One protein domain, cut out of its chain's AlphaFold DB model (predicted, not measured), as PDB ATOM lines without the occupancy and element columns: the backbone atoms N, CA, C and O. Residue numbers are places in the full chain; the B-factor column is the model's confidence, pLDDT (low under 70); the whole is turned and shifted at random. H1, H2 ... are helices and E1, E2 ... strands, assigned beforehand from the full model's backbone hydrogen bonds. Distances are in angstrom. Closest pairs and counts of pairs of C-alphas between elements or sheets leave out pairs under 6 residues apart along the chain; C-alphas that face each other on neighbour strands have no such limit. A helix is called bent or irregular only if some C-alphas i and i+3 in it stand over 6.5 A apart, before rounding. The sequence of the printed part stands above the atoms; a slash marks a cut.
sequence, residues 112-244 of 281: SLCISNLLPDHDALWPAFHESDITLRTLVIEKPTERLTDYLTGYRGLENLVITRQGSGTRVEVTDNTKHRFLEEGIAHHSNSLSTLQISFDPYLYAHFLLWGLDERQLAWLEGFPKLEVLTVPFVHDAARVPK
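This is residues 112 to 244 of the 281 residues of an uncharacterized protein of Coprinellus micaceus (UniProt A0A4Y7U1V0). The chain is wound in side-by-side turns, like a short solenoid: the strands E1 to E5 form a gently curved wall of parallel strands, and the six helices lie in a loose, uneven row set off from one face of that wall. The other face is bare, and residues 233 to 244 follow E5 as a tail with no named element. The printed part has 133 residues, in the order E1 H1 H2 E2 H3 E3 H4 E4 H5 H6 E5, and its class is mixed, helices and strands. It is compact, with a radius of gyration of the C-alphas of 14.5 A and spans of 45 by 35 by 24 A.

The strands are E1, residues 112 to 115, E2, residues 138 to 141, E3, residues 160 to 164, E4, residues 196 to 200, and E5, residues 230 to 232. E3 is 12.7 A long and E4 12.6 A; E1 and E2 are 10.1 A each, and E5 is 6.5 A. E1 begins at C-alpha 112 (-21.835, -11.915, -27.035), and E5 ends at C-alpha 232 (-17.260, 2.971, -15.573). The helices are H1, residues 120 to 123, 5.6 A; H2, residues 125 to 131, 10.0 A; H3, residues 146 to 153, 10.6 A; H4, residues 176 to 189, 19.0 A; H5, residues 206 to 212, 10.2 A; and H6, residues 216 to 223, 10.5 A. H4 begins at C-alpha 176 (1.751, 0.185, -20.108). H4 is neither bent nor irregular, but only just: C-alphas 184 and 187 are 6.2 A apart. H5 is only just irregular, with C-alphas 208 and 211 6.7 A apart.

The sheet runs E1 E2 E3 E4 E5, with E1 and E5 as edge strands. E3 and E4 are parallel at 1 degree, with N 163 and O 198 2.7 A apart, within hydrogen-bond range. E2 and E3 are parallel at 13 degrees, with N 139 and O 160 at 2.9 A. E1 and E2 are parallel at 5 degrees, with N 140 and O 113 at 2.8 A. E4 and E5 are parallel at 13 degrees, with N 199 and O 232 at 2.7 A. Four strand-helix-strand units, parallel neighbour strands joined through helices, have right-handed crossovers: E1, H1 H2, E2; E2, H3, E3; E3, H4, E4; and E4, H5 H6, E5. The helices are not on the sheet, H6 only just, with 4 pairs of C-alphas within 10 A. H3 and H4 touch at a shallow tilt of 18 degrees, the same way, their closest C-alphas being those of Thr 153 and Gly 186, 4.9 A. H2 and H3 touch at a steep tilt of 40 degrees, the same way, closest at the C-alphas of Trp 126 and Leu 148, 5.6 A. H1 and H2 meet only through their link. H4 and H5 are close but not clearly touching, with the closest C-alphas, of Asp 176 and Leu 211, at 6.9 A. H4 and H6 are near each other, with 9 pairs of C-alphas within 10 A, while H5 and H6 are apart. Every O i to N i+4 pair is within hydrogen-bond range in H2, H3 and H6; H4 has 9 of 10, H5 has 0 of 3 but 2 of 4 O i to N i+3 pairs, and H1 is too short for an O i to N i+4 pair.

The two C-alphas farthest apart are those of Ser 132 and Ala 240, 45.7 A. The printed part has no cut, and its one long link is E3 to H4, with 11 residues. The mean pLDDT of the printed part is 83.4, with residues 166 to 173, 202 to 211 and 235 to 244 under 70.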
ATOM      1  N   SER A 112     -22.093 -12.229 -28.435       98.44
ATOM      2  CA  SER A 112     -21.835 -11.915 -27.035       98.44
ATOM      3  C   SER A 112     -20.963 -13.000 -26.416       98.44
ATOM      4  O   SER A 112     -21.349 -14.172 -26.391       98.44
ATOM      5  N   LEU A 113     -19.793 -12.610 -25.915       96.62
ATOM      6  CA  LEU A 113     -18.855 -13.502 -25.244       96.62
ATOM      7  C   LEU A 113     -18.526 -12.969 -23.851       96.62
ATOM      8  O   LEU A 113     -18.112 -11.822 -23.699       96.62
ATOM      9  N   CYS A 114     -18.650 -13.828 -22.844       93.62
ATOM     10  CA  CYS A 114     -18.191 -13.563 -21.489       93.62
ATOM     11  C   CYS A 114     -17.313 -14.711 -21.000       93.62
ATOM     12  O   CYS A 114     -17.819 -15.809 -20.767       93.62
ATOM     13  N   ILE A 115     -16.010 -14.470 -20.847       90.69
ATOM     14  CA  ILE A 115     -15.034 -15.500 -20.466       90.69
ATOM     15  C   ILE A 115     -14.000 -14.982 -19.472       90.69
ATOM     16  O   ILE A 115     -13.580 -13.827 -19.535       90.69
ATOM     17  N   SER A 116     -13.507 -15.879 -18.615       82.81
ATOM     18  CA  SER A 116     -12.268 -15.629 -17.880       82.81
ATOM     19  C   SER A 116     -11.085 -15.915 -18.789       82.81
ATOM     20  O   SER A 116     -10.605 -17.043 -18.849       82.81
ATOM     21  N   ASN A 117     -10.606 -14.911 -19.522       73.62
ATOM     22  CA  ASN A 117      -9.482 -15.065 -20.452       73.62
ATOM     23  C   ASN A 117      -8.107 -15.143 -19.751       73.62
ATOM     24  O   ASN A 117      -7.090 -14.648 -20.245       73.62
ATOM     25  N   LEU A 118      -8.079 -15.742 -18.561       74.31
ATOM     26  CA  LEU A 118      -6.870 -15.990 -17.786       74.31
ATOM     27  C   LEU A 118      -6.111 -17.230 -18.264       74.31
ATOM     28  O   LEU A 118      -4.910 -17.334 -18.009       74.31
ATOM     29  N   LEU A 119      -6.789 -18.160 -18.941       73.62
ATOM     30  CA  LEU A 119      -6.166 -19.384 -19.425       73.62
ATOM     31  C   LEU A 119      -5.358 -19.101 -20.703       73.62
ATOM     32  O   LEU A 119      -5.865 -18.408 -21.587       73.62
ATOM     33  N   PRO A 120      -4.132 -19.645 -20.842       70.81
ATOM     34  CA  PRO A 120      -3.315 -19.455 -22.045       70.81
ATOM     35  C   PRO A 120      -4.043 -19.826 -23.342       70.81
ATOM     36  O   PRO A 120      -3.910 -19.131 -24.345       70.81
ATOM     37  N   ASP A 121      -4.867 -20.875 -23.296       75.31
ATOM     38  CA  ASP A 121      -5.614 -21.385 -24.451       75.31
ATOM     39  C   ASP A 121      -6.601 -20.357 -25.023       75.31
ATOM     40  O   ASP A 121      -6.880 -20.362 -26.220       75.31
ATOM     41  N   HIS A 122      -7.094 -19.428 -24.197       83.44
ATOM     42  CA  HIS A 122      -8.002 -18.376 -24.659       83.44
ATOM     43  C   HIS A 122      -7.300 -17.323 -25.511       83.44
ATOM     44  O   HIS A 122      -7.954 -16.664 -26.310       83.44
ATOM     45  N   ASP A 123      -5.980 -17.174 -25.405       87.44
ATOM     46  CA  ASP A 123      -5.248 -16.223 -26.243       87.44
ATOM     47  C   ASP A 123      -5.131 -16.713 -27.699       87.44
ATOM     48  O   ASP A 123      -4.963 -15.921 -28.623       87.44
ATOM     49  N   ALA A 124      -5.259 -18.024 -27.935       92.00
ATOM     50  CA  ALA A 124      -5.366 -18.593 -29.281       92.00
ATOM     51  C   ALA A 124      -6.761 -18.403 -29.907       92.00
ATOM     52  O   ALA A 124      -6.916 -18.583 -31.114       92.00
ATOM     53  N   LEU A 125      -7.770 -18.020 -29.116       93.75
ATOM     54  CA  LEU A 125      -9.136 -17.816 -29.595       93.75
ATOM     55  C   LEU A 125      -9.244 -16.597 -30.521       93.75
ATOM     56  O   LEU A 125      -9.978 -16.644 -31.502       93.75
ATOM     57  N   TRP A 126      -8.507 -15.522 -30.228       95.81
ATOM     58  CA  TRP A 126      -8.648 -14.246 -30.936       95.81
ATOM     59  C   TRP A 126      -8.237 -14.312 -32.413       95.81
ATOM     60  O   TRP A 126      -9.037 -13.892 -33.251       95.81
ATOM     61  N   PRO A 127      -7.077 -14.900 -32.778       96.75
ATOM     62  CA  PRO A 127      -6.747 -15.121 -34.185       96.75
ATOM     63  C   PRO A 127      -7.761 -16.035 -34.877       96.75
ATOM     64  O   PRO A 127      -8.202 -15.735 -35.979       96.75
ATOM     65  N   ALA A 128      -8.212 -17.099 -34.208       97.19
ATOM     66  CA  ALA A 128      -9.179 -18.034 -34.782       97.19
ATOM     67  C   ALA A 128     -10.552 -17.387 -35.048       97.19
ATOM     68  O   ALA A 128     -11.197 -17.691 -36.051       97.19
ATOM     69  N   PHE A 129     -11.003 -16.482 -34.172       97.69
ATOM     70  CA  PHE A 129     -12.217 -15.691 -34.388       97.69
ATOM     71  C   PHE A 129     -12.057 -14.731 -35.561       97.69
ATOM     72  O   PHE A 129     -12.974 -14.623 -36.369       97.69
ATOM     73  N   HIS A 130     -10.894 -14.082 -35.675       97.50
ATOM     74  CA  HIS A 130     -10.580 -13.222 -36.811       97.50
ATOM     75  C   HIS A 130     -10.619 -13.999 -38.135       97.50
ATOM     76  O   HIS A 130     -11.328 -13.608 -39.053       97.50
ATOM     77  N   GLU A 131      -9.923 -15.135 -38.207       97.81
ATOM     78  CA  GLU A 131      -9.860 -15.998 -39.397       97.81
ATOM     79  C   GLU A 131     -11.216 -16.605 -39.787       97.81
ATOM     80  O   GLU A 131     -11.410 -16.991 -40.937       97.81
ATOM     81  N   SER A 132     -12.148 -16.703 -38.835       97.62
ATOM     82  CA  SER A 132     -13.493 -17.256 -39.043       97.62
ATOM     83  C   SER A 132     -14.574 -16.184 -39.220       97.62
ATOM     84  O   SER A 132     -15.757 -16.520 -39.169       97.62
ATOM     85  N   ASP A 133     -14.196 -14.909 -39.365       97.50
ATOM     86  CA  ASP A 133     -15.112 -13.762 -39.470       97.50
ATOM     87  C   ASP A 133     -16.124 -13.646 -38.304       97.50
ATOM     88  O   ASP A 133     -17.209 -13.068 -38.435       97.50
ATOM     89  N   ILE A 134     -15.777 -14.170 -37.122       98.19
ATOM     90  CA  ILE A 134     -16.615 -14.073 -35.922       98.19
ATOM     91  C   ILE A 134     -16.392 -12.697 -35.299       98.19
ATOM     92  O   ILE A 134     -15.314 -12.397 -34.782       98.19
ATOM     93  N   THR A 135     -17.427 -11.858 -35.308       98.19
ATOM     94  CA  THR A 135     -17.380 -10.485 -34.782       98.19
ATOM     95  C   THR A 135     -18.296 -10.325 -33.574       98.19
ATOM     96  O   THR A 135     -19.454 -10.742 -33.581       98.19
ATOM     97  N   LEU A 136     -17.780  -9.704 -32.512       98.56
ATOM     98  CA  LEU A 136     -18.508  -9.549 -31.255       98.56
ATOM     99  C   LEU A 136     -19.108  -8.147 -31.125       98.56
ATOM    100  O   LEU A 136     -18.479  -7.140 -31.428       98.56
ATOM    101  N   ARG A 137     -20.333  -8.078 -30.607       98.69
ATOM    102  CA  ARG A 137     -20.968  -6.831 -30.153       98.69
ATOM    103  C   ARG A 137     -20.789  -6.622 -28.660       98.69
ATOM    104  O   ARG A 137     -20.671  -5.484 -28.218       98.69
ATOM    105  N   THR A 138     -20.741  -7.709 -27.898       98.56
ATOM    106  CA  THR A 138     -20.545  -7.681 -26.450       98.56
ATOM    107  C   THR A 138     -19.372  -8.570 -26.073       98.56
ATOM    108  O   THR A 138     -19.334  -9.748 -26.428       98.56
ATOM    109  N   LEU A 139     -18.429  -8.004 -25.327       97.50
ATOM    110  CA  LEU A 139     -17.257  -8.704 -24.832       97.50
ATOM    111  C   LEU A 139     -17.070  -8.425 -23.340       97.50
ATOM    112  O   LEU A 139     -16.943  -7.277 -22.919       97.50
ATOM    113  N   VAL A 140     -17.027  -9.490 -22.547       94.56
ATOM    114  CA  VAL A 140     -16.688  -9.454 -21.125       94.56
ATOM    115  C   VAL A 140     -15.453 -10.323 -20.908       94.56
ATOM    116  O   VAL A 140     -15.465 -11.518 -21.208       94.56
ATOM    117  N   ILE A 141     -14.386  -9.711 -20.407       92.12
ATOM    118  CA  ILE A 141     -13.065 -10.325 -20.214       92.12
ATOM    119  C   ILE A 141     -12.473  -9.895 -18.876       92.12
ATOM    120  O   ILE A 141     -12.936  -8.938 -18.258       92.12
ATOM    121  N   GLU A 142     -11.395 -10.549 -18.457       86.81
ATOM    122  CA  GLU A 142     -10.664 -10.149 -17.252       86.81
ATOM    123  C   GLU A 142      -9.479  -9.237 -17.542       86.81
ATOM    124  O   GLU A 142      -9.167  -8.351 -16.746       86.81
ATOM    125  N   LYS A 143      -8.810  -9.450 -18.677       86.12
ATOM    126  CA  LYS A 143      -7.620  -8.692 -19.076       86.12
ATOM    127  C   LYS A 143      -7.577  -8.492 -20.586       86.12
ATOM    128  O   LYS A 143      -8.004  -9.382 -21.312       86.12
ATOM    129  N   PRO A 144      -7.015  -7.406 -21.115       89.12
ATOM    130  CA  PRO A 144      -6.621  -7.391 -22.511       89.12
ATOM    131  C   PRO A 144      -5.366  -8.241 -22.730       89.12
ATOM    132  O   PRO A 144      -4.579  -8.493 -21.814       89.12
ATOM    133  N   THR A 145      -5.151  -8.618 -23.981       90.81
ATOM    134  CA  THR A 145      -3.891  -9.174 -24.478       90.81
ATOM    135  C   THR A 145      -3.553  -8.503 -25.807       90.81
ATOM    136  O   THR A 145      -4.392  -7.810 -26.393       90.81
ATOM    137  N   GLU A 146      -2.327  -8.684 -26.297       92.06
ATOM    138  CA  GLU A 146      -1.944  -8.174 -27.621       92.06
ATOM    139  C   GLU A 146      -2.808  -8.798 -28.718       92.06
ATOM    140  O   GLU A 146      -3.397  -8.074 -29.509       92.06
ATOM    141  N   ARG A 147      -3.013 -10.121 -28.685       94.19
ATOM    142  CA  ARG A 147      -3.859 -10.813 -29.667       94.19
ATOM    143  C   ARG A 147      -5.319 -10.382 -29.619       94.19
ATOM    144  O   ARG A 147      -5.959 -10.301 -30.662       94.19
ATOM    145  N   LEU A 148      -5.851 -10.091 -28.428       95.31
ATOM    146  CA  LEU A 148      -7.180  -9.497 -28.332       95.31
ATOM    147  C   LEU A 148      -7.201  -8.108 -28.977       95.31
ATOM    148  O   LEU A 148      -8.156  -7.780 -29.670       95.31
ATOM    149  N   THR A 149      -6.170  -7.297 -28.738       96.38
ATOM    150  CA  THR A 149      -6.061  -5.963 -29.340       96.38
ATOM    151  C   THR A 149      -6.058  -6.072 -30.861       96.38
ATOM    152  O   THR A 149      -6.876  -5.424 -31.507       96.38
ATOM    153  N   ASP A 150      -5.234  -6.961 -31.419       96.75
ATOM    154  CA  ASP A 150      -5.171  -7.200 -32.861       96.75
ATOM    155  C   ASP A 150      -6.540  -7.654 -33.408       96.75
ATOM    156  O   ASP A 150      -7.028  -7.102 -34.395       96.75
ATOM    157  N   TYR A 151      -7.232  -8.566 -32.713       97.81
ATOM    158  CA  TYR A 151      -8.602  -8.963 -33.061       97.81
ATOM    159  C   TYR A 151      -9.580  -7.780 -33.071       97.81
ATOM    160  O   TYR A 151     -10.300  -7.608 -34.052       97.81
ATOM    161  N   LEU A 152      -9.589  -6.939 -32.030       98.19
ATOM    162  CA  LEU A 152     -10.461  -5.758 -31.956       98.19
ATOM    163  C   LEU A 152     -10.152  -4.735 -33.060       98.19
ATOM    164  O   LEU A 152     -11.066  -4.138 -33.619       98.19
ATOM    165  N   THR A 153      -8.884  -4.577 -33.448       97.62
ATOM    166  CA  THR A 153      -8.524  -3.712 -34.586       97.62
ATOM    167  C   THR A 153      -8.959  -4.272 -35.943       97.62
ATOM    168  O   THR A 153      -9.061  -3.519 -36.912       97.62
ATOM    169  N   GLY A 154      -9.228  -5.579 -36.021       97.25
ATOM    170  CA  GLY A 154      -9.595  -6.285 -37.246       97.25
ATOM    171  C   GLY A 154     -11.063  -6.151 -37.664       97.25
ATOM    172  O   GLY A 154     -11.401  -6.550 -38.776       97.25
ATOM    173  N   TYR A 155     -11.946  -5.604 -36.821       98.00
ATOM    174  CA  TYR A 155     -13.362  -5.419 -37.164       98.00
ATOM    175  C   TYR A 155     -13.979  -4.187 -36.487       98.00
ATOM    176  O   TYR A 155     -13.392  -3.561 -35.615       98.00
ATOM    177  N   ARG A 156     -15.208  -3.827 -36.878       97.75
ATOM    178  CA  ARG A 156     -15.995  -2.735 -36.275       97.75
ATOM    179  C   ARG A 156     -17.331  -3.247 -35.762       97.75
ATOM    180  O   ARG A 156     -17.849  -4.230 -36.276       97.75
ATOM    181  N   GLY A 157     -17.926  -2.526 -34.813       97.75
ATOM    182  CA  GLY A 157     -19.255  -2.855 -34.296       97.75
ATOM    183  C   GLY A 157     -19.284  -3.424 -32.880       97.75
ATOM    184  O   GLY A 157     -20.350  -3.864 -32.462       97.75
ATOM    185  N   LEU A 158     -18.176  -3.388 -32.130       98.62
ATOM    186  CA  LEU A 158     -18.224  -3.640 -30.690       98.62
ATOM    187  C   LEU A 158     -19.057  -2.537 -30.020       98.62
ATOM    188  O   LEU A 158     -18.791  -1.348 -30.210       98.62
ATOM    189  N   GLU A 159     -20.076  -2.941 -29.270       98.56
ATOM    190  CA  GLU A 159     -21.032  -2.062 -28.591       98.56
ATOM    191  C   GLU A 159     -20.764  -2.036 -27.082       98.56
ATOM    192  O   GLU A 159     -20.750  -0.970 -26.472       98.56
ATOM    193  N   ASN A 160     -20.483  -3.195 -26.479       98.38
ATOM    194  CA  ASN A 160     -20.292  -3.326 -25.039       98.38
ATOM    195  C   ASN A 160     -18.975  -4.027 -24.728       98.38
ATOM    196  O   ASN A 160     -18.766  -5.177 -25.115       98.38
ATOM    197  N   LEU A 161     -18.120  -3.357 -23.965       97.25
ATOM    198  CA  LEU A 161     -16.899  -3.932 -23.431       97.25
ATOM    199  C   LEU A 161     -16.881  -3.821 -21.911       97.25
ATOM    200  O   LEU A 161     -16.971  -2.728 -21.348       97.25
ATOM    201  N   VAL A 162     -16.703  -4.961 -21.254       94.06
ATOM    202  CA  VAL A 162     -16.536  -5.045 -19.807       94.06
ATOM    203  C   VAL A 162     -15.231  -5.760 -19.493       94.06
ATOM    204  O   VAL A 162     -15.030  -6.917 -19.852       94.06
ATOM    205  N   ILE A 163     -14.354  -5.075 -18.777       91.00
ATOM    206  CA  ILE A 163     -13.137  -5.625 -18.199       91.00
ATOM    207  C   ILE A 163     -13.399  -5.764 -16.709       91.00
ATOM    208  O   ILE A 163     -13.451  -4.775 -15.976       91.00
ATOM    209  N   THR A 164     -13.624  -6.990 -16.261       86.12
ATOM    210  CA  THR A 164     -13.890  -7.279 -14.857       86.12
ATOM    211  C   THR A 164     -13.219  -8.567 -14.447       86.12
ATOM    212  O   THR A 164     -13.302  -9.565 -15.149       86.12
ATOM    213  N   ARG A 165     -12.593  -8.573 -13.275       78.19
ATOM    214  CA  ARG A 165     -12.037  -9.800 -12.705       78.19
ATOM    215  C   ARG A 165     -13.180 -10.713 -12.247       78.19
ATOM    216  O   ARG A 165     -13.997 -10.275 -11.438       78.19
ATOM    217  N   GLN A 166     -13.246 -11.948 -12.749       66.50
ATOM    218  CA  GLN A 166     -14.299 -12.914 -12.400       66.50
ATOM    219  C   GLN A 166     -13.828 -14.000 -11.412       66.50
ATOM    220  O   GLN A 166     -14.652 -14.796 -10.970       66.50
ATOM    221  N   GLY A 167     -12.550 -14.012 -10.993       62.88
ATOM    222  CA  GLY A 167     -12.028 -15.027 -10.065       62.88
ATOM    223  C   GLY A 167     -10.851 -14.612  -9.168       62.88
ATOM    224  O   GLY A 167     -10.287 -13.523  -9.271       62.88
ATOM    225  N   SER A 168     -10.454 -15.517  -8.266       54.59
ATOM    226  CA  SER A 168      -9.404 -15.330  -7.245       54.59
ATOM    227  C   SER A 168      -7.970 -15.626  -7.734       54.59
ATOM    228  O   SER A 168      -7.016 -15.510  -6.965       54.59
ATOM    229  N   GLY A 169      -7.793 -15.960  -9.017       57.12
ATOM    230  CA  GLY A 169      -6.538 -16.466  -9.594       57.12
ATOM    231  C   GLY A 169      -5.460 -15.420  -9.917       57.12
ATOM    232  O   GLY A 169      -5.752 -14.237 -10.033       57.12
ATOM    233  N   THR A 170      -4.215 -15.907  -9.990       55.09
ATOM    234  CA  THR A 170      -2.918 -15.302 -10.381       55.09
ATOM    235  C   THR A 170      -2.840 -13.809 -10.730       55.09
ATOM    236  O   THR A 170      -3.611 -13.258 -11.509       55.09
ATOM    237  N   ARG A 171      -1.792 -13.151 -10.207       59.84
ATOM    238  CA  ARG A 171      -1.372 -11.816 -10.657       59.84
ATOM    239  C   ARG A 171      -1.142 -11.853 -12.164       59.84
ATOM    240  O   ARG A 171      -0.310 -12.628 -12.628       59.84
ATOM    241  N   VAL A 172      -1.856 -11.010 -12.898       58.88
ATOM    242  CA  VAL A 172      -1.541 -10.755 -14.297       58.88
ATOM    243  C   VAL A 172      -1.081  -9.319 -14.422       58.88
ATOM    244  O   VAL A 172      -1.832  -8.392 -14.129       58.88
ATOM    245  N   GLU A 173       0.173  -9.159 -14.825       66.19
ATOM    246  CA  GLU A 173       0.751  -7.861 -15.137       66.19
ATOM    247  C   GLU A 173       0.310  -7.464 -16.545       66.19
ATOM    248  O   GLU A 173       0.529  -8.191 -17.515       66.19
ATOM    249  N   VAL A 174      -0.355  -6.317 -16.652       71.50
ATOM    250  CA  VAL A 174      -0.589  -5.644 -17.930       71.50
ATOM    251  C   VAL A 174       0.482  -4.574 -18.050       71.50
ATOM    252  O   VAL A 174       0.616  -3.745 -17.154       71.50
ATOM    253  N   THR A 175       1.247  -4.593 -19.137       81.06
ATOM    254  CA  THR A 175       2.253  -3.554 -19.384       81.06
ATOM    255  C   THR A 175       1.585  -2.256 -19.842       81.06
ATOM    256  O   THR A 175       0.522  -2.291 -20.470       81.06
ATOM    257  N   ASP A 176       2.227  -1.109 -19.598       80.88
ATOM    258  CA  ASP A 176       1.751   0.185 -20.108       80.88
ATOM    259  C   ASP A 176       1.581   0.172 -21.633       80.88
ATOM    260  O   ASP A 176       0.607   0.713 -22.153       80.88
ATOM    261  N   ASN A 177       2.475  -0.521 -22.347       87.25
ATOM    262  CA  ASN A 177       2.396  -0.675 -23.797       87.25
ATOM    263  C   ASN A 177       1.137  -1.444 -24.226       87.25
ATOM    264  O   ASN A 177       0.424  -1.014 -25.129       87.25
ATOM    265  N   THR A 178       0.822  -2.554 -23.548       86.81
ATOM    266  CA  THR A 178      -0.392  -3.336 -23.826       86.81
ATOM    267  C   THR A 178      -1.647  -2.504 -23.576       86.81
ATOM    268  O   THR A 178      -2.560  -2.523 -24.396       86.81
ATOM    269  N   LYS A 179      -1.695  -1.741 -22.477       88.00
ATOM    270  CA  LYS A 179      -2.815  -0.834 -22.194       88.00
ATOM    271  C   LYS A 179      -2.954   0.237 -23.273       88.00
ATOM    272  O   LYS A 179      -4.063   0.484 -23.738       88.00
ATOM    273  N   HIS A 180      -1.849   0.880 -23.639       90.12
ATOM    274  CA  HIS A 180      -1.842   1.962 -24.615       90.12
ATOM    275  C   HIS A 180      -2.336   1.477 -25.978       90.12
ATOM    276  O   HIS A 180      -3.303   2.033 -26.485       90.12
ATOM    277  N   ARG A 181      -1.784   0.373 -26.505       93.69
ATOM    278  CA  ARG A 181      -2.278  -0.237 -27.752       93.69
ATOM    279  C   ARG A 181      -3.744  -0.644 -27.645       93.69
ATOM    280  O   ARG A 181      -4.535  -0.359 -28.538       93.69
ATOM    281  N   PHE A 182      -4.134  -1.275 -26.539       94.44
ATOM    282  CA  PHE A 182      -5.518  -1.692 -26.342       94.44
ATOM    283  C   PHE A 182      -6.489  -0.508 -26.420       94.44
ATOM    284  O   PHE A 182      -7.482  -0.591 -27.139       94.44
ATOM    285  N   LEU A 183      -6.197   0.597 -25.727       93.25
ATOM    286  CA  LEU A 183      -7.030   1.800 -25.749       93.25
ATOM    287  C   LEU A 183      -6.960   2.514 -27.105       93.25
ATOM    288  O   LEU A 183      -7.986   2.720 -27.747       93.25
ATOM    289  N   GLU A 184      -5.768   2.876 -27.560       93.62
ATOM    290  CA  GLU A 184      -5.592   3.794 -28.690       93.62
ATOM    291  C   GLU A 184      -5.713   3.129 -30.060       93.62
ATOM    292  O   GLU A 184      -6.027   3.806 -31.036       93.62
ATOM    293  N   GLU A 185      -5.522   1.814 -30.145       95.19
ATOM    294  CA  GLU A 185      -5.731   1.057 -31.380       95.19
ATOM    295  C   GLU A 185      -7.054   0.293 -31.299       95.19
ATOM    296  O   GLU A 185      -7.968   0.549 -32.085       95.19
ATOM    297  N   GLY A 186      -7.188  -0.606 -30.319       96.50
ATOM    298  CA  GLY A 186      -8.341  -1.503 -30.196       96.50
ATOM    299  C   GLY A 186      -9.650  -0.759 -29.929       96.50
ATOM    300  O   GLY A 186     -10.579  -0.802 -30.734       96.50
ATOM    301  N   ILE A 187      -9.732  -0.035 -28.809       96.94
ATOM    302  CA  ILE A 187     -10.955   0.681 -28.412       96.94
ATOM    303  C   ILE A 187     -11.275   1.821 -29.378       96.94
ATOM    304  O   ILE A 187     -12.437   2.007 -29.748       96.94
ATOM    305  N   ALA A 188     -10.256   2.541 -29.849       96.31
ATOM    306  CA  ALA A 188     -10.410   3.609 -30.833       96.31
ATOM    307  C   ALA A 188     -11.142   3.159 -32.102       96.31
ATOM    308  O   ALA A 188     -11.981   3.894 -32.642       96.31
ATOM    309  N   HIS A 189     -10.868   1.930 -32.550       97.31
ATOM    310  CA  HIS A 189     -11.474   1.352 -33.744       97.31
ATOM    311  C   HIS A 189     -13.005   1.220 -33.636       97.31
ATOM    312  O   HIS A 189     -13.718   1.255 -34.644       97.31
ATOM    313  N   HIS A 190     -13.522   1.144 -32.409       98.00
ATOM    314  CA  HIS A 190     -14.942   0.996 -32.099       98.00
ATOM    315  C   HIS A 190     -15.617   2.294 -31.635       98.00
ATOM    316  O   HIS A 190     -16.775   2.262 -31.227       98.00
ATOM    317  N   SER A 191     -14.953   3.447 -31.745       97.06
ATOM    318  CA  SER A 191     -15.470   4.751 -31.286       97.06
ATOM    319  C   SER A 191     -16.893   5.094 -31.752       97.06
ATOM    320  O   SER A 191     -17.673   5.677 -31.005       97.06
ATOM    321  N   ASN A 192     -17.276   4.682 -32.964       97.75
ATOM    322  CA  ASN A 192     -18.604   4.947 -33.538       97.75
ATOM    323  C   ASN A 192     -19.692   3.920 -33.165       97.75
ATOM    324  O   ASN A 192     -20.851   4.079 -33.572       97.75
ATOM    325  N   SER A 193     -19.341   2.838 -32.470       98.38
ATOM    326  CA  SER A 193     -20.272   1.773 -32.068       98.38
ATOM    327  C   SER A 193     -20.326   1.552 -30.562       98.38
ATOM    328  O   SER A 193     -21.386   1.178 -30.071       98.38
ATOM    329  N   LEU A 194     -19.228   1.804 -29.849       98.06
ATOM    330  CA  LEU A 194     -19.100   1.518 -28.427       98.06
ATOM    331  C   LEU A 194     -20.038   2.409 -27.607       98.06
ATOM    332  O   LEU A 194     -19.893   3.632 -27.596       98.06
ATOM    333  N   SER A 195     -20.987   1.779 -26.919       97.06
ATOM    334  CA  SER A 195     -21.947   2.428 -26.028       97.06
ATOM    335  C   SER A 195     -21.652   2.189 -24.554       97.06
ATOM    336  O   SER A 195     -21.930   3.061 -23.727       97.06
ATOM    337  N   THR A 196     -21.022   1.060 -24.228       96.44
ATOM    338  CA  THR A 196     -20.633   0.717 -22.860       96.44
ATOM    339  C   THR A 196     -19.156   0.364 -22.791       96.44
ATOM    340  O   THR A 196     -18.705  -0.588 -23.428       96.44
ATOM    341  N   LEU A 197     -18.424   1.081 -21.938       94.75
ATOM    342  CA  LEU A 197     -17.087   0.719 -21.489       94.75
ATOM    343  C   LEU A 197     -17.071   0.645 -19.962       94.75
ATOM    344  O   LEU A 197     -17.179   1.658 -19.268       94.75
ATOM    345  N   GLN A 198     -16.912  -0.561 -19.430       92.38
ATOM    346  CA  GLN A 198     -16.764  -0.786 -18.000       92.38
ATOM    347  C   GLN A 198     -15.427  -1.448 -17.703       92.38
ATOM    348  O   GLN A 198     -15.080  -2.471 -18.273       92.38
ATOM    349  N   ILE A 199     -14.702  -0.877 -16.757       87.88
ATOM    350  CA  ILE A 199     -13.462  -1.390 -16.208       87.88
ATOM    351  C   ILE A 199     -13.673  -1.428 -14.693       87.88
ATOM    352  O   ILE A 199     -13.811  -0.390 -14.044       87.88
ATOM    353  N   SER A 200     -13.770  -2.625 -14.120       81.50
ATOM    354  CA  SER A 200     -14.010  -2.821 -12.689       81.50
ATOM    355  C   SER A 200     -13.063  -3.861 -12.111       81.50
ATOM    356  O   SER A 200     -13.013  -5.000 -12.565       81.50
ATOM    357  N   PHE A 201     -12.343  -3.484 -11.055       73.56
ATOM    358  CA  PHE A 201     -11.421  -4.376 -10.358       73.56
ATOM    359  C   PHE A 201     -11.743  -4.455  -8.874       73.56
ATOM    360  O   PHE A 201     -12.300  -3.525  -8.286       73.56
ATOM    361  N   ASP A 202     -11.357  -5.579  -8.276       68.12
ATOM    362  CA  ASP A 202     -11.501  -5.808  -6.848       68.12
ATOM    363  C   ASP A 202     -10.635  -4.801  -6.050       68.12
ATOM    364  O   ASP A 202      -9.416  -4.709  -6.260       68.12
ATOM    365  N   PRO A 203     -11.243  -4.050  -5.111       58.78
ATOM    366  CA  PRO A 203     -10.567  -3.036  -4.317       58.78
ATOM    367  C   PRO A 203      -9.550  -3.570  -3.293       58.78
ATOM    368  O   PRO A 203      -8.914  -2.775  -2.602       58.78
ATOM    369  N   TYR A 204      -9.363  -4.877  -3.157       60.56
ATOM    370  CA  TYR A 204      -8.335  -5.450  -2.286       60.56
ATOM    371  C   TYR A 204      -6.991  -5.655  -2.999       60.56
ATOM    372  O   TYR A 204      -5.993  -5.981  -2.361       60.56
ATOM    373  N   LEU A 205      -6.925  -5.405  -4.312       59.16
ATOM    374  CA  LEU A 205      -5.743  -5.677  -5.140       59.16
ATOM    375  C   LEU A 205      -5.085  -4.406  -5.713       59.16
ATOM    376  O   LEU A 205      -4.283  -4.480  -6.643       59.16
ATOM    377  N   TYR A 206      -5.384  -3.245  -5.114       53.84
ATOM    378  CA  TYR A 206      -5.052  -1.884  -5.583       53.84
ATOM    379  C   TYR A 206      -3.628  -1.673  -6.115       53.84
ATOM    380  O   TYR A 206      -3.455  -0.915  -7.063       53.84
ATOM    381  N   ALA A 207      -2.613  -2.319  -5.534       55.94
ATOM    382  CA  ALA A 207      -1.214  -2.047  -5.876       55.94
ATOM    383  C   ALA A 207      -0.857  -2.362  -7.344       55.94
ATOM    384  O   ALA A 207       0.051  -1.745  -7.884       55.94
ATOM    385  N   HIS A 208      -1.581  -3.281  -7.995       53.41
ATOM    386  CA  HIS A 208      -1.319  -3.687  -9.388       53.41
ATOM    387  C   HIS A 208      -2.224  -2.984 -10.406       53.41
ATOM    388  O   HIS A 208      -1.935  -2.983 -11.598       53.41
ATOM    389  N   PHE A 209      -3.314  -2.362  -9.948       53.81
ATOM    390  CA  PHE A 209      -4.355  -1.813 -10.823       53.81
ATOM    391  C   PHE A 209      -4.276  -0.300 -11.029       53.81
ATOM    392  O   PHE A 209      -5.038   0.229 -11.835       53.81
ATOM    393  N   LEU A 210      -3.317   0.391 -10.396       56.94
ATOM    394  CA  LEU A 210      -2.987   1.779 -10.753       56.94
ATOM    395  C   LEU A 210      -2.636   1.916 -12.245       56.94
ATOM    396  O   LEU A 210      -2.916   2.949 -12.844       56.94
ATOM    397  N   LEU A 211      -2.120   0.846 -12.860       62.44
ATOM    398  CA  LEU A 211      -1.818   0.791 -14.290       62.44
ATOM    399  C   LEU A 211      -3.070   0.962 -15.159       62.44
ATOM    400  O   LEU A 211      -2.982   1.541 -16.232       62.44
ATOM    401  N   TRP A 212      -4.251   0.554 -14.688       70.25
ATOM    402  CA  TRP A 212      -5.514   0.685 -15.425       70.25
ATOM    403  C   TRP A 212      -6.274   1.983 -15.178       70.25
ATOM    404  O   TRP A 212      -7.307   2.206 -15.810       70.25
ATOM    405  N   GLY A 213      -5.768   2.849 -14.298       75.25
ATOM    406  CA  GLY A 213      -6.312   4.194 -14.157       75.25
ATOM    407  C   GLY A 213      -6.222   4.924 -15.493       75.25
ATOM    408  O   GLY A 213      -5.167   4.925 -16.129       75.25
ATOM    409  N   LEU A 214      -7.324   5.511 -15.947       81.00
ATOM    410  CA  LEU A 214      -7.287   6.396 -17.105       81.00
ATOM    411  C   LEU A 214      -6.762   7.763 -16.667       81.00
ATOM    412  O   LEU A 214      -7.211   8.298 -15.650       81.00
ATOM    413  N   ASP A 215      -5.815   8.315 -17.423       83.50
ATOM    414  CA  ASP A 215      -5.405   9.706 -17.232       83.50
ATOM    415  C   ASP A 215      -6.439  10.684 -17.829       83.50
ATOM    416  O   ASP A 215      -7.378  10.290 -18.529       83.50
ATOM    417  N   GLU A 216      -6.287  11.980 -17.543       80.62
ATOM    418  CA  GLU A 216      -7.216  13.013 -18.025       80.62
ATOM    419  C   GLU A 216      -7.313  13.062 -19.559       80.62
ATOM    420  O   GLU A 216      -8.382  13.345 -20.097       80.62
ATOM    421  N   ARG A 217      -6.218  12.775 -20.275       87.25
ATOM    422  CA  ARG A 217      -6.209  12.803 -21.744       87.25
ATOM    423  C   ARG A 217      -7.005  11.632 -22.304       87.25
ATOM    424  O   ARG A 217      -7.790  11.823 -23.227       87.25
ATOM    425  N   GLN A 218      -6.838  10.448 -21.722       88.31
ATOM    426  CA  GLN A 218      -7.574   9.240 -22.095       88.31
ATOM    427  C   GLN A 218      -9.073   9.389 -21.818       88.31
ATOM    428  O   GLN A 218      -9.890   8.982 -22.640       88.31
ATOM    429  N   LEU A 219      -9.442  10.016 -20.697       86.88
ATOM    430  CA  LEU A 219     -10.839  10.319 -20.381       86.88
ATOM    431  C   LEU A 219     -11.451  11.299 -21.385       86.88
ATOM    432  O   LEU A 219     -12.473  10.981 -21.985       86.88
ATOM    433  N   ALA A 220     -10.794  12.437 -21.631       85.94
ATOM    434  CA  ALA A 220     -11.267  13.431 -22.596       85.94
ATOM    435  C   ALA A 220     -11.384  12.857 -24.020       85.94
ATOM    436  O   ALA A 220     -12.271  13.228 -24.785       85.94
ATOM    437  N   TRP A 221     -10.499  11.930 -24.381       92.06
ATOM    438  CA  TRP A 221     -10.570  11.221 -25.651       92.06
ATOM    439  C   TRP A 221     -11.785  10.280 -25.736       92.06
ATOM    440  O   TRP A 221     -12.507  10.321 -26.734       92.06
ATOM    441  N   LEU A 222     -12.065   9.492 -24.688       90.56
ATOM    442  CA  LEU A 222     -13.258   8.634 -24.621       90.56
ATOM    443  C   LEU A 222     -14.562   9.439 -24.616       90.56
ATOM    444  O   LEU A 222     -15.553   8.998 -25.189       90.56
ATOM    445  N   GLU A 223     -14.575  10.635 -24.024       84.56
ATOM    446  CA  GLU A 223     -15.720  11.557 -24.090       84.56
ATOM    447  C   GLU A 223     -16.067  11.976 -25.523       84.56
ATOM    448  O   GLU A 223     -17.215  12.308 -25.813       84.56
ATOM    449  N   GLY A 224     -15.096  11.931 -26.437       90.00
ATOM    450  CA  GLY A 224     -15.316  12.187 -27.857       90.00
ATOM    451  C   GLY A 224     -16.091  11.082 -28.584       90.00
ATOM    452  O   GLY A 224     -16.388  11.242 -29.769       90.00
ATOM    453  N   PHE A 225     -16.406   9.959 -27.930       95.12
ATOM    454  CA  PHE A 225     -17.074   8.827 -28.570       95.12
ATOM    455  C   PHE A 225     -18.575   9.114 -28.716       95.12
ATOM    456  O   PHE A 225     -19.281   9.216 -27.713       95.12
ATOM    457  N   PRO A 226     -19.116   9.193 -29.947       94.94
ATOM    458  CA  PRO A 226     -20.469   9.702 -30.183       94.94
ATOM    459  C   PRO A 226     -21.595   8.834 -29.611       94.94
ATOM    460  O   PRO A 226     -22.718   9.318 -29.487       94.94
ATOM    461  N   LYS A 227     -21.331   7.558 -29.310       94.94
ATOM    462  CA  LYS A 227     -22.330   6.619 -28.774       94.94
ATOM    463  C   LYS A 227     -22.066   6.185 -27.340       94.94
ATOM    464  O   LYS A 227     -22.861   5.411 -26.821       94.94
ATOM    465  N   LEU A 228     -20.981   6.642 -26.714       95.06
ATOM    466  CA  LEU A 228     -20.597   6.174 -25.388       95.06
ATOM    467  C   LEU A 228     -21.556   6.740 -24.334       95.06
ATOM    468  O   LEU A 228     -21.500   7.916 -23.984       95.06
ATOM    469  N   GLU A 229     -22.439   5.888 -23.823       92.69
ATOM    470  CA  GLU A 229     -23.458   6.240 -22.829       92.69
ATOM    471  C   GLU A 229     -23.008   5.882 -21.410       92.69
ATOM    472  O   GLU A 229     -23.311   6.591 -20.444       92.69
ATOM    473  N   VAL A 230     -22.271   4.775 -21.275       90.50
ATOM    474  CA  VAL A 230     -21.828   4.238 -19.990       90.50
ATOM    475  C   VAL A 230     -20.310   4.122 -19.976       90.50
ATOM    476  O   VAL A 230     -19.730   3.290 -20.672       90.50
ATOM    477  N   LEU A 231     -19.676   4.919 -19.115       89.75
ATOM    478  CA  LEU A 231     -18.259   4.812 -18.782       89.75
ATOM    479  C   LEU A 231     -18.111   4.535 -17.284       89.75
ATOM    480  O   LEU A 231     -18.452   5.372 -16.444       89.75
ATOM    481  N   THR A 232     -17.595   3.356 -16.950       87.94
ATOM    482  CA  THR A 232     -17.260   2.971 -15.573       87.94
ATOM    483  C   THR A 232     -15.784   2.639 -15.517       87.94
ATOM    484  O   THR A 232     -15.346   1.718 -16.194       87.94
ATOM    485  N   VAL A 233     -15.012   3.363 -14.710       81.56
ATOM    486  CA  VAL A 233     -13.582   3.097 -14.517       81.56
ATOM    487  C   VAL A 233     -13.216   3.206 -13.037       81.56
ATOM    488  O   VAL A 233     -13.826   4.005 -12.314       81.56
ATOM    489  N   PRO A 234     -12.249   2.414 -12.541       70.12
ATOM    490  CA  PRO A 234     -11.833   2.489 -11.153       70.12
ATOM    491  C   PRO A 234     -10.971   3.742 -10.954       70.12
ATOM    492  O   PRO A 234      -9.964   3.893 -11.632       70.12
ATOM    493  N   PHE A 235     -11.388   4.615 -10.028       60.88
ATOM    494  CA  PHE A 235     -10.670   5.778  -9.471       60.88
ATOM    495  C   PHE A 235      -9.759   6.588 -10.421       60.88
ATOM    496  O   PHE A 235      -8.640   6.202 -10.738       60.88
ATOM    497  N   VAL A 236     -10.180   7.822 -10.705       52.44
ATOM    498  CA  VAL A 236      -9.293   8.916 -11.131       52.44
ATOM    499  C   VAL A 236      -8.718   9.552  -9.863       52.44
ATOM    500  O   VAL A 236      -9.466   9.803  -8.916       52.44
ATOM    501  N   HIS A 237      -7.409   9.812  -9.814       48.22
ATOM    502  CA  HIS A 237      -6.754  10.412  -8.641       48.22
ATOM    503  C   HIS A 237      -7.274  11.825  -8.286       48.22
ATOM    504  O   HIS A 237      -6.956  12.324  -7.209       48.22
ATOM    505  N   ASP A 238      -8.118  12.432  -9.129       47.19
ATOM    506  CA  ASP A 238      -8.719  13.743  -8.902       47.19
ATOM    507  C   ASP A 238     -10.208  13.772  -9.320       47.19
ATOM    508  O   ASP A 238     -10.578  13.988 -10.473       47.19
ATOM    509  N   ALA A 239     -11.106  13.505  -8.368       44.88
ATOM    510  CA  ALA A 239     -12.554  13.399  -8.595       44.88
ATOM    511  C   ALA A 239     -13.262  14.748  -8.865       44.88
ATOM    512  O   ALA A 239     -14.489  14.787  -8.972       44.88
ATOM    513  N   ALA A 240     -12.525  15.862  -8.921       49.25
ATOM    514  CA  ALA A 240     -13.086  17.208  -9.012       49.25
ATOM    515  C   ALA A 240     -13.506  17.636 -10.437       49.25
ATOM    516  O   ALA A 240     -14.069  18.719 -10.594       49.25
ATOM    517  N   ARG A 241     -13.241  16.826 -11.476       50.34
ATOM    518  CA  ARG A 241     -13.338  17.251 -12.891       50.34
ATOM    519  C   ARG A 241     -14.089  16.283 -13.816       50.34
ATOM    520  O   ARG A 241     -13.765  16.162 -14.988       50.34
ATOM    521  N   VAL A 242     -15.111  15.607 -13.299       47.56
ATOM    522  CA  VAL A 242     -15.993  14.742 -14.104       47.56
ATOM    523  C   VAL A 242     -16.991  15.587 -14.937       47.56
ATOM    524  O   VAL A 242     -17.589  16.510 -14.375       47.56
ATOM    525  N   PRO A 243     -17.216  15.292 -16.237       46.16
ATOM    526  CA  PRO A 243     -18.134  16.041 -17.105       46.16
ATOM    527  C   PRO A 243     -19.596  16.058 -16.649       46.16
ATOM    528  O   PRO A 243     -20.094  15.140 -15.996       46.16
ATOM    529  N   LYS A 244     -20.335  17.087 -17.080       44.84
ATOM    530  CA  LYS A 244     -21.793  17.171 -16.910       44.84
ATOM    531  C   LYS A 244     -22.500  16.317 -17.969       44.84
ATOM    532  O   LYS A 244     -22.390  16.617 -19.150       44.84
TER     533      LYS A 244